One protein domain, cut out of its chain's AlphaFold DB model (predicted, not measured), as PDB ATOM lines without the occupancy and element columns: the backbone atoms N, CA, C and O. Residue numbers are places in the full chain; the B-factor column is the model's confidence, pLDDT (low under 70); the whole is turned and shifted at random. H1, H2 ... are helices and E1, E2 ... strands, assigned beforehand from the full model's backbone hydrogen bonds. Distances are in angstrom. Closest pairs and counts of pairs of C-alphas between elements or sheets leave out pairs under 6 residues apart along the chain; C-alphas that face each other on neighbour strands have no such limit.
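What this domain is: This is residues 145 to 213 of the 215 residues of the protein "Hypothetical protein" of Rotaria magnacalcarata (UniProt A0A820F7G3). A small head of winding chain, with two short helices, H1 and H2, near each other and a short strand, E1, has one long straight helix, H3, sticking out from it as an arm by residues 190 to 195 and 197 to 211. The printed part begins in the head, where residues 145 to 146 run beside residues 174 to 175 of E1; residues 166 to 171 of the link from H1 to E1 also stand free. There are 69 printed residues with three named helices and one named strand, in the order H1, E1, H2, H3, and the class is mostly helix. The whole is extended, with a radius of gyration of the C-alphas of 17.1 A and a flat outline of 52 by 29 by 14 A, its length made by the arm.

How they stand to each other: Residues 145 to 146 form a short parallel pairing with residues 174 to 175 of E1, which spans residues 173 to 175 and pairs with no named strand. H1, residues 157 to 161, is apart from E1. H2, residues 181 to 185, is close to H1 but not clearly touching it: 2 pairs of C-alphas are within 8 A, the closest being those of Ile 160 and Leu 184, 7.1 A apart. The centres of H1 and H2 are 10.4 A apart. E1 and H2 are apart. H3, residues 190 to 211, touches no helix and is apart from H1, E1 and H2. In H1 and H3 every O i to N i+4 pair is within hydrogen-bond range; in H2 it is 0 of 1, while 2 of 2 O i to N i+3 pairs are within range.

Where its parts are: Residues 145 to 156 hold no named element. H1 begins at Val 157, C-alpha (11.786, 11.687, 41.415), and measures 6.2 A to Tyr 161. E1 runs from Val 173 to Ile 175, 6.6 A. H2 runs from Met 181 to Gln 185, 7.1 A. H3 is 31.6 A long, from Leu 190, C-alpha (8.912, 20.598, 49.913), to Ala 211, C-alpha (-12.218, 2.287, 64.736).

The domain as a whole: The two C-alphas farthest apart are those of Arg 177 and Phe 213, at 52.5 A. Without the stretches that stand free, the body has 40 residues and spans 29 by 23 by 15 A. The printed part has no cut. The link from H1 to E1, with 11 residues, is long; those from E1 to H2 and from H2 to H3 are tight. The mean pLDDT of the printed part is 87.2, and residues 152 to 155 and residue 213 are under 70.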
ATOM      1  N   VAL A 145      14.047  -3.801  31.599       93.75
ATOM      2  CA  VAL A 145      15.385  -3.218  31.546       93.75
ATOM      3  C   VAL A 145      15.213  -1.712  31.702       93.75
ATOM      4  O   VAL A 145      14.425  -1.110  30.974       93.75
ATOM      5  N   VAL A 146      15.901  -1.104  32.665       91.81
ATOM      6  CA  VAL A 146      15.769   0.323  32.982       91.81
ATOM      7  C   VAL A 146      17.097   1.029  32.764       91.81
ATOM      8  O   VAL A 146      18.136   0.591  33.258       91.81
ATOM      9  N   ASP A 147      17.050   2.158  32.063       90.88
ATOM     10  CA  ASP A 147      18.157   3.106  32.004       90.88
ATOM     11  C   ASP A 147      17.968   4.186  33.074       90.88
ATOM     12  O   ASP A 147      17.022   4.971  33.022       90.88
ATOM     13  N   LEU A 148      18.857   4.194  34.068       88.62
ATOM     14  CA  LEU A 148      18.841   5.150  35.179       88.62
ATOM     15  C   LEU A 148      19.793   6.333  34.960       88.62
ATOM     16  O   LEU A 148      19.940   7.178  35.846       88.62
ATOM     17  N   GLN A 149      20.440   6.430  33.797       86.62
ATOM     18  CA  GLN A 149      21.253   7.591  33.465       86.62
ATOM     19  C   GLN A 149      20.352   8.748  33.013       86.62
ATOM     20  O   GLN A 149      19.926   8.824  31.861       86.62
ATOM     21  N   VAL A 150      20.067   9.670  33.932       75.94
ATOM     22  CA  VAL A 150      19.230  10.847  33.659       75.94
ATOM     23  C   VAL A 150      20.113  12.048  33.284       75.94
ATOM     24  O   VAL A 150      21.096  12.308  33.982       75.94
ATOM     25  N   PRO A 151      19.791  12.806  32.217       74.38
ATOM     26  CA  PRO A 151      20.486  14.051  31.901       74.38
ATOM     27  C   PRO A 151      20.424  15.063  33.054       74.38
ATOM     28  O   PRO A 151      19.421  15.174  33.765       74.38
ATOM     29  N   LEU A 152      21.494  15.843  33.220       63.16
ATOM     30  CA  LEU A 152      21.551  16.929  34.201       63.16
ATOM     31  C   LEU A 152      20.429  17.951  33.926       63.16
ATOM     32  O   LEU A 152      20.280  18.426  32.803       63.16
ATOM     33  N   GLY A 153      19.641  18.286  34.953       66.12
ATOM     34  CA  GLY A 153      18.587  19.312  34.888       66.12
ATOM     35  C   GLY A 153      17.163  18.815  34.596       66.12
ATOM     36  O   GLY A 153      16.217  19.568  34.803       66.12
ATOM     37  N   THR A 154      16.971  17.554  34.194       64.56
ATOM     38  CA  THR A 154      15.633  16.958  33.955       64.56
ATOM     39  C   THR A 154      15.239  15.913  35.004       64.56
ATOM     40  O   THR A 154      14.257  15.184  34.851       64.56
ATOM     41  N   MET A 155      16.004  15.838  36.093       65.88
ATOM     42  CA  MET A 155      15.866  14.822  37.126       65.88
ATOM     43  C   MET A 155      14.627  15.054  37.997       65.88
ATOM     44  O   MET A 155      14.638  15.859  38.925       65.88
ATOM     45  N   GLN A 156      13.559  14.315  37.709       73.69
ATOM     46  CA  GLN A 156      12.374  14.225  38.560       73.69
ATOM     47  C   GLN A 156      12.385  12.899  39.322       73.69
ATOM     48  O   GLN A 156      12.729  11.865  38.748       73.69
ATOM     49  N   VAL A 157      11.933  12.903  40.582       79.88
ATOM     50  CA  VAL A 157      11.786  11.687  41.415       79.88
ATOM     51  C   VAL A 157      11.003  10.596  40.671       79.88
ATOM     52  O   VAL A 157      11.367   9.420  40.702       79.88
ATOM     53  N   ALA A 158       9.962  10.996  39.933       81.12
ATOM     54  CA  ALA A 158       9.131  10.089  39.148       81.12
ATOM     55  C   ALA A 158       9.923   9.334  38.068       81.12
ATOM     56  O   ALA A 158       9.698   8.141  37.889       81.12
ATOM     57  N   SER A 159      10.886   9.978  37.400       83.06
ATOM     58  CA  SER A 159      11.673   9.352  36.328       83.06
ATOM     59  C   SER A 159      12.482   8.143  36.806       83.06
ATOM     60  O   SER A 159      12.810   7.278  36.001       83.06
ATOM     61  N   ILE A 160      12.770   8.075  38.110       86.69
ATOM     62  CA  ILE A 160      13.646   7.075  38.732       86.69
ATOM     63  C   ILE A 160      12.841   6.048  39.522       86.69
ATOM     64  O   ILE A 160      13.131   4.860  39.459       86.69
ATOM     65  N   TYR A 161      11.798   6.483  40.233       86.94
ATOM     66  CA  TYR A 161      10.949   5.595  41.030       86.94
ATOM     67  C   TYR A 161       9.891   4.852  40.195       86.94
ATOM     68  O   TYR A 161       9.554   3.696  40.475       86.94
ATOM     69  N   VAL A 162       9.333   5.490  39.161       89.19
ATOM     70  CA  VAL A 162       8.246   4.886  38.376       89.19
ATOM     71  C   VAL A 162       8.696   3.618  37.644       89.19
ATOM     72  O   VAL A 162       7.962   2.639  37.770       89.19
ATOM     73  N   PRO A 163       9.854   3.551  36.953       89.44
ATOM     74  CA  PRO A 163      10.248   2.344  36.226       89.44
ATOM     75  C   PRO A 163      10.387   1.090  37.109       89.44
ATOM     76  O   PRO A 163       9.688   0.115  36.832       89.44
ATOM     77  N   PRO A 164      11.182   1.077  38.204       88.88
ATOM     78  CA  PRO A 164      11.318  -0.114  39.042       88.88
ATOM     79  C   PRO A 164      10.020  -0.472  39.773       88.88
ATOM     80  O   PRO A 164       9.774  -1.645  40.031       88.88
ATOM     81  N   SER A 165       9.133   0.494  40.043       89.62
ATOM     82  CA  SER A 165       7.823   0.206  40.650       89.62
ATOM     83  C   SER A 165       6.804  -0.424  39.687       89.62
ATOM     84  O   SER A 165       5.675  -0.688  40.100       89.62
ATOM     85  N   ARG A 166       7.146  -0.651  38.405       90.62
ATOM     86  CA  ARG A 166       6.251  -1.335  37.448       90.62
ATOM     87  C   ARG A 166       6.302  -2.858  37.558       90.62
ATOM     88  O   ARG A 166       5.429  -3.522  37.004       90.62
ATOM     89  N   VAL A 167       7.296  -3.416  38.246       91.75
ATOM     90  CA  VAL A 167       7.432  -4.863  38.450       91.75
ATOM     91  C   VAL A 167       7.074  -5.267  39.875       91.75
ATOM     92  O   VAL A 167       7.159  -4.476  40.810       91.75
ATOM     93  N   LYS A 168       6.693  -6.536  40.049       89.81
ATOM     94  CA  LYS A 168       6.324  -7.091  41.362       89.81
ATOM     95  C   LYS A 168       7.514  -7.587  42.186       89.81
ATOM     96  O   LYS A 168       7.386  -7.737  43.395       89.81
ATOM     97  N   LYS A 169       8.638  -7.907  41.538       92.00
ATOM     98  CA  LYS A 169       9.828  -8.483  42.176       92.00
ATOM     99  C   LYS A 169      11.078  -7.712  41.738       92.00
ATOM    100  O   LYS A 169      11.153  -7.328  40.575       92.00
ATOM    101  N   PRO A 170      12.071  -7.507  42.614       88.38
ATOM    102  CA  PRO A 170      13.310  -6.824  42.238       88.38
ATOM    103  C   PRO A 170      14.186  -7.663  41.292       88.38
ATOM    104  O   PRO A 170      14.843  -7.108  40.421       88.38
ATOM    105  N   GLU A 171      14.139  -8.994  41.399       93.00
ATOM    106  CA  GLU A 171      14.925  -9.947  40.587       93.00
ATOM    107  C   GLU A 171      14.653  -9.856  39.075       93.00
ATOM    108  O   GLU A 171      15.437 -10.342  38.266       93.00
ATOM    109  N   VAL A 172      13.529  -9.249  38.685       92.94
ATOM    110  CA  VAL A 172      13.118  -9.091  37.282       92.94
ATOM    111  C   VAL A 172      13.430  -7.698  36.719       92.94
ATOM    112  O   VAL A 172      12.946  -7.351  35.637       92.94
ATOM    113  N   VAL A 173      14.228  -6.901  37.440       93.31
ATOM    114  CA  VAL A 173      14.759  -5.606  36.992       93.31
ATOM    115  C   VAL A 173      16.219  -5.768  36.592       93.31
ATOM    116  O   VAL A 173      17.057  -6.137  37.410       93.31
ATOM    117  N   ALA A 174      16.539  -5.419  35.351       94.56
ATOM    118  CA  ALA A 174      17.912  -5.241  34.899       94.56
ATOM    119  C   ALA A 174      18.209  -3.750  34.705       94.56
ATOM    120  O   ALA A 174      17.388  -3.003  34.171       94.56
ATOM    121  N   ILE A 175      19.392  -3.311  35.124       93.31
ATOM    122  CA  ILE A 175      19.859  -1.939  34.919       93.31
ATOM    123  C   ILE A 175      20.744  -1.936  33.675       93.31
ATOM    124  O   ILE A 175      21.706  -2.696  33.607       93.31
ATOM    125  N   LEU A 176      20.409  -1.102  32.688       93.25
ATOM    126  CA  LEU A 176      21.038  -1.128  31.364       93.25
ATOM    127  C   LEU A 176      22.541  -0.807  31.407       93.25
ATOM    128  O   LEU A 176      23.317  -1.358  30.632       93.25
ATOM    129  N   ARG A 177      22.943   0.112  32.290       93.62
ATOM    130  CA  ARG A 177      24.315   0.621  32.404       93.62
ATOM    131  C   ARG A 177      24.597   1.189  33.800       93.62
ATOM    132  O   ARG A 177      23.647   1.530  34.508       93.62
ATOM    133  N   PRO A 178      25.875   1.322  34.203       92.44
ATOM    134  CA  PRO A 178      26.242   1.988  35.453       92.44
ATOM    135  C   PRO A 178      25.672   3.414  35.548       92.44
ATOM    136  O   PRO A 178      25.602   4.125  34.547       92.44
ATOM    137  N   PHE A 179      25.295   3.841  36.755       90.25
ATOM    138  CA  PHE A 179      24.717   5.161  37.035       90.25
ATOM    139  C   PHE A 179      25.224   5.704  38.385       90.25
ATOM    140  O   PHE A 179      25.717   4.944  39.219       90.25
ATOM    141  N   ASP A 180      25.114   7.019  38.609       88.81
ATOM    142  CA  ASP A 180      25.489   7.645  39.887       88.81
ATOM    143  C   ASP A 180      24.428   7.344  40.960       88.81
ATOM    144  O   ASP A 180      23.242   7.615  40.779       88.81
ATOM    145  N   MET A 181      24.845   6.830  42.117       87.69
ATOM    146  CA  MET A 181      23.943   6.518  43.229       87.69
ATOM    147  C   MET A 181      23.155   7.741  43.729       87.69
ATOM    148  O   MET A 181      22.051   7.592  44.257       87.69
ATOM    149  N   LYS A 182      23.667   8.961  43.513       86.12
ATOM    150  CA  LYS A 182      22.954  10.213  43.825       86.12
ATOM    151  C   LYS A 182      21.581  10.293  43.159       86.12
ATOM    152  O   LYS A 182      20.677  10.919  43.707       86.12
ATOM    153  N   VAL A 183      21.400   9.624  42.018       84.69
ATOM    154  CA  VAL A 183      20.118   9.545  41.312       84.69
ATOM    155  C   VAL A 183      19.032   8.893  42.182       84.69
ATOM    156  O   VAL A 183      17.881   9.305  42.124       84.69
ATOM    157  N   LEU A 184      19.361   7.941  43.060       84.81
ATOM    158  CA  LEU A 184      18.373   7.323  43.960       84.81
ATOM    159  C   LEU A 184      18.086   8.156  45.217       84.81
ATOM    160  O   LEU A 184      17.144   7.863  45.947       84.81
ATOM    161  N   GLN A 185      18.892   9.184  45.485       85.75
ATOM    162  CA  GLN A 185      18.816   9.997  46.702       85.75
ATOM    163  C   GLN A 185      18.022  11.296  46.508       85.75
ATOM    164  O   GLN A 185      18.033  12.174  47.375       85.75
ATOM    165  N   ILE A 186      17.336  11.438  45.372       81.81
ATOM    166  CA  ILE A 186      16.542  12.627  45.071       81.81
ATOM    167  C   ILE A 186      15.354  12.688  46.020       81.81
ATOM    168  O   ILE A 186      14.536  11.769  46.090       81.81
ATOM    169  N   ARG A 187      15.255  13.803  46.739       81.88
ATOM    170  CA  ARG A 187      14.135  14.061  47.637       81.88
ATOM    171  C   ARG A 187      12.938  14.618  46.866       81.88
ATOM    172  O   ARG A 187      13.138  15.347  45.889       81.88
ATOM    173  N   PRO A 188      11.706  14.309  47.303       83.81
ATOM    174  CA  PRO A 188      10.525  15.020  46.836       83.81
ATOM    175  C   PRO A 188      10.656  16.527  47.083       83.81
ATOM    176  O   PRO A 188      11.472  16.988  47.886       83.81
ATOM    177  N   SER A 189       9.850  17.321  46.380       87.12
ATOM    178  CA  SER A 189       9.797  18.759  46.648       87.12
ATOM    179  C   SER A 189       9.198  19.032  48.033       87.12
ATOM    180  O   SER A 189       8.411  18.238  48.545       87.12
ATOM    181  N   LEU A 190       9.490  20.200  48.619       88.81
ATOM    182  CA  LEU A 190       8.912  20.598  49.913       88.81
ATOM    183  C   LEU A 190       7.375  20.547  49.917       88.81
ATOM    184  O   LEU A 190       6.772  20.194  50.927       88.81
ATOM    185  N   ALA A 191       6.746  20.869  48.782       90.75
ATOM    186  CA  ALA A 191       5.299  20.777  48.616       90.75
ATOM    187  C   ALA A 191       4.805  19.320  48.640       90.75
ATOM    188  O   ALA A 191       3.802  19.027  49.284       90.75
ATOM    189  N   GLN A 192       5.522  18.400  47.983       87.50
ATOM    190  CA  GLN A 192       5.205  16.967  48.010       87.50
ATOM    191  C   GLN A 192       5.401  16.376  49.409       87.50
ATOM    192  O   GLN A 192       4.543  15.636  49.882       87.50
ATOM    193  N   ASP A 193       6.479  16.750  50.101       90.31
ATOM    194  CA  ASP A 193       6.734  16.326  51.481       90.31
ATOM    195  C   ASP A 193       5.657  16.838  52.449       90.31
ATOM    196  O   ASP A 193       5.208  16.104  53.334       90.31
ATOM    197  N   ALA A 194       5.227  18.095  52.301       93.62
ATOM    198  CA  ALA A 194       4.141  18.663  53.097       93.62
ATOM    199  C   ALA A 194       2.815  17.929  52.848       93.62
ATOM    200  O   ALA A 194       2.096  17.622  53.801       93.62
ATOM    201  N   GLU A 195       2.521  17.595  51.590       94.62
ATOM    202  CA  GLU A 195       1.317  16.852  51.228       94.62
ATOM    203  C   GLU A 195       1.338  15.418  51.772       94.62
ATOM    204  O   GLU A 195       0.345  14.975  52.343       94.62
ATOM    205  N   LEU A 196       2.472  14.712  51.700       93.19
ATOM    206  CA  LEU A 196       2.626  13.385  52.310       93.19
ATOM    207  C   LEU A 196       2.356  13.425  53.821       93.19
ATOM    208  O   LEU A 196       1.578  12.620  54.332       93.19
ATOM    209  N   LYS A 197       2.908  14.417  54.533       95.25
ATOM    210  CA  LYS A 197       2.639  14.611  55.969       95.25
ATOM    211  C   LYS A 197       1.160  14.880  56.249       95.25
ATOM    212  O   LYS A 197       0.618  14.358  57.224       95.25
ATOM    213  N   ARG A 198       0.502  15.690  55.412       96.62
ATOM    214  CA  ARG A 198      -0.934  15.980  55.527       96.62
ATOM    215  C   ARG A 198      -1.771  14.714  55.321       96.62
ATOM    216  O   ARG A 198      -2.706  14.477  56.086       96.62
ATOM    217  N   LEU A 199      -1.427  13.891  54.328       96.06
ATOM    218  CA  LEU A 199      -2.097  12.617  54.051       96.06
ATOM    219  C   LEU A 199      -1.930  11.618  55.202       96.06
ATOM    220  O   LEU A 199      -2.909  10.987  55.594       96.06
ATOM    221  N   ASP A 200      -0.746  11.533  55.810       96.06
ATOM    222  CA  ASP A 200      -0.513  10.685  56.985       96.06
ATOM    223  C   ASP A 200      -1.358  11.114  58.190       96.06
ATOM    224  O   ASP A 200      -1.927  10.278  58.898       96.06
ATOM    225  N   GLN A 201      -1.465  12.424  58.431       95.88
ATOM    226  CA  GLN A 201      -2.324  12.965  59.487       95.88
ATOM    227  C   GLN A 201      -3.796  12.628  59.236       95.88
ATOM    228  O   GLN A 201      -4.493  12.200  60.160       95.88
ATOM    229  N   LEU A 202      -4.257  12.785  57.992       95.62
ATOM    230  CA  LEU A 202      -5.628  12.474  57.604       95.62
ATOM    231  C   LEU A 202      -5.924  10.977  57.753       95.62
ATOM    232  O   LEU A 202      -6.922  10.625  58.370       95.62
ATOM    233  N   ASN A 203      -5.020  10.106  57.298       94.88
ATOM    234  CA  ASN A 203      -5.150   8.656  57.439       94.88
ATOM    235  C   ASN A 203      -5.266   8.238  58.915       94.88
ATOM    236  O   ASN A 203      -6.165   7.485  59.281       94.88
ATOM    237  N   ARG A 204      -4.424   8.791  59.801       94.06
ATOM    238  CA  ARG A 204      -4.510   8.536  61.253       94.06
ATOM    239  C   ARG A 204      -5.838   8.997  61.851       94.06
ATOM    240  O   ARG A 204      -6.348   8.346  62.760       94.06
ATOM    241  N   LYS A 205      -6.383  10.123  61.385       94.00
ATOM    242  CA  LYS A 205      -7.691  10.622  61.827       94.00
ATOM    243  C   LYS A 205      -8.810   9.683  61.371       94.00
ATOM    244  O   LYS A 205      -9.581   9.234  62.212       94.00
ATOM    245  N   THR A 206      -8.825   9.312  60.092       92.94
ATOM    246  CA  THR A 206      -9.794   8.363  59.526       92.94
ATOM    247  C   THR A 206      -9.742   7.014  60.238       92.94
ATOM    248  O   THR A 206     -10.782   6.492  60.612       92.94
ATOM    249  N   GLN A 207      -8.553   6.470  60.513       91.44
ATOM    250  CA  GLN A 207      -8.410   5.215  61.259       91.44
ATOM    251  C   GLN A 207      -9.024   5.289  62.663       91.44
ATOM    252  O   GLN A 207      -9.679   4.341  63.084       91.44
ATOM    253  N   LYS A 208      -8.854   6.407  63.382       90.81
ATOM    254  CA  LYS A 208      -9.460   6.605  64.711       90.81
ATOM    255  C   LYS A 208     -10.982   6.712  64.647       90.81
ATOM    256  O   LYS A 208     -11.660   6.129  65.483       90.81
ATOM    257  N   GLU A 209     -11.505   7.450  63.671       88.75
ATOM    258  CA  GLU A 209     -12.949   7.605  63.470       88.75
ATOM    259  C   GLU A 209     -13.585   6.270  63.063       88.75
ATOM    260  O   GLU A 209     -14.537   5.831  63.698       88.75
ATOM    261  N   CYS A 210     -13.015   5.552  62.093       85.25
ATOM    262  CA  CYS A 210     -13.510   4.242  61.669       85.25
ATOM    263  C   CYS A 210     -13.376   3.163  62.752       85.25
ATOM    264  O   CYS A 210     -14.253   2.316  62.853       85.25
ATOM    265  N   ALA A 211     -12.344   3.208  63.601       77.75
ATOM    266  CA  ALA A 211     -12.218   2.287  64.736       77.75
ATOM    267  C   ALA A 211     -13.340   2.453  65.778       77.75
ATOM    268  O   ALA A 211     -13.588   1.533  66.553       77.75
ATOM    269  N   SER A 212     -14.023   3.604  65.799       71.69
ATOM    270  CA  SER A 212     -15.204   3.818  66.648       71.69
ATOM    271  C   SER A 212     -16.495   3.230  66.059       71.69
ATOM    272  O   SER A 212     -17.461   3.031  66.791       71.69
ATOM    273  N   PHE A 213     -16.496   2.886  64.765       66.19
ATOM    274  CA  PHE A 213     -17.576   2.173  64.084       66.19
ATOM    275  C   PHE A 213     -17.232   0.681  64.003       66.19
ATOM    276  O   PHE A 213     -16.830   0.167  62.960       66.19
TER     277      PHE A 213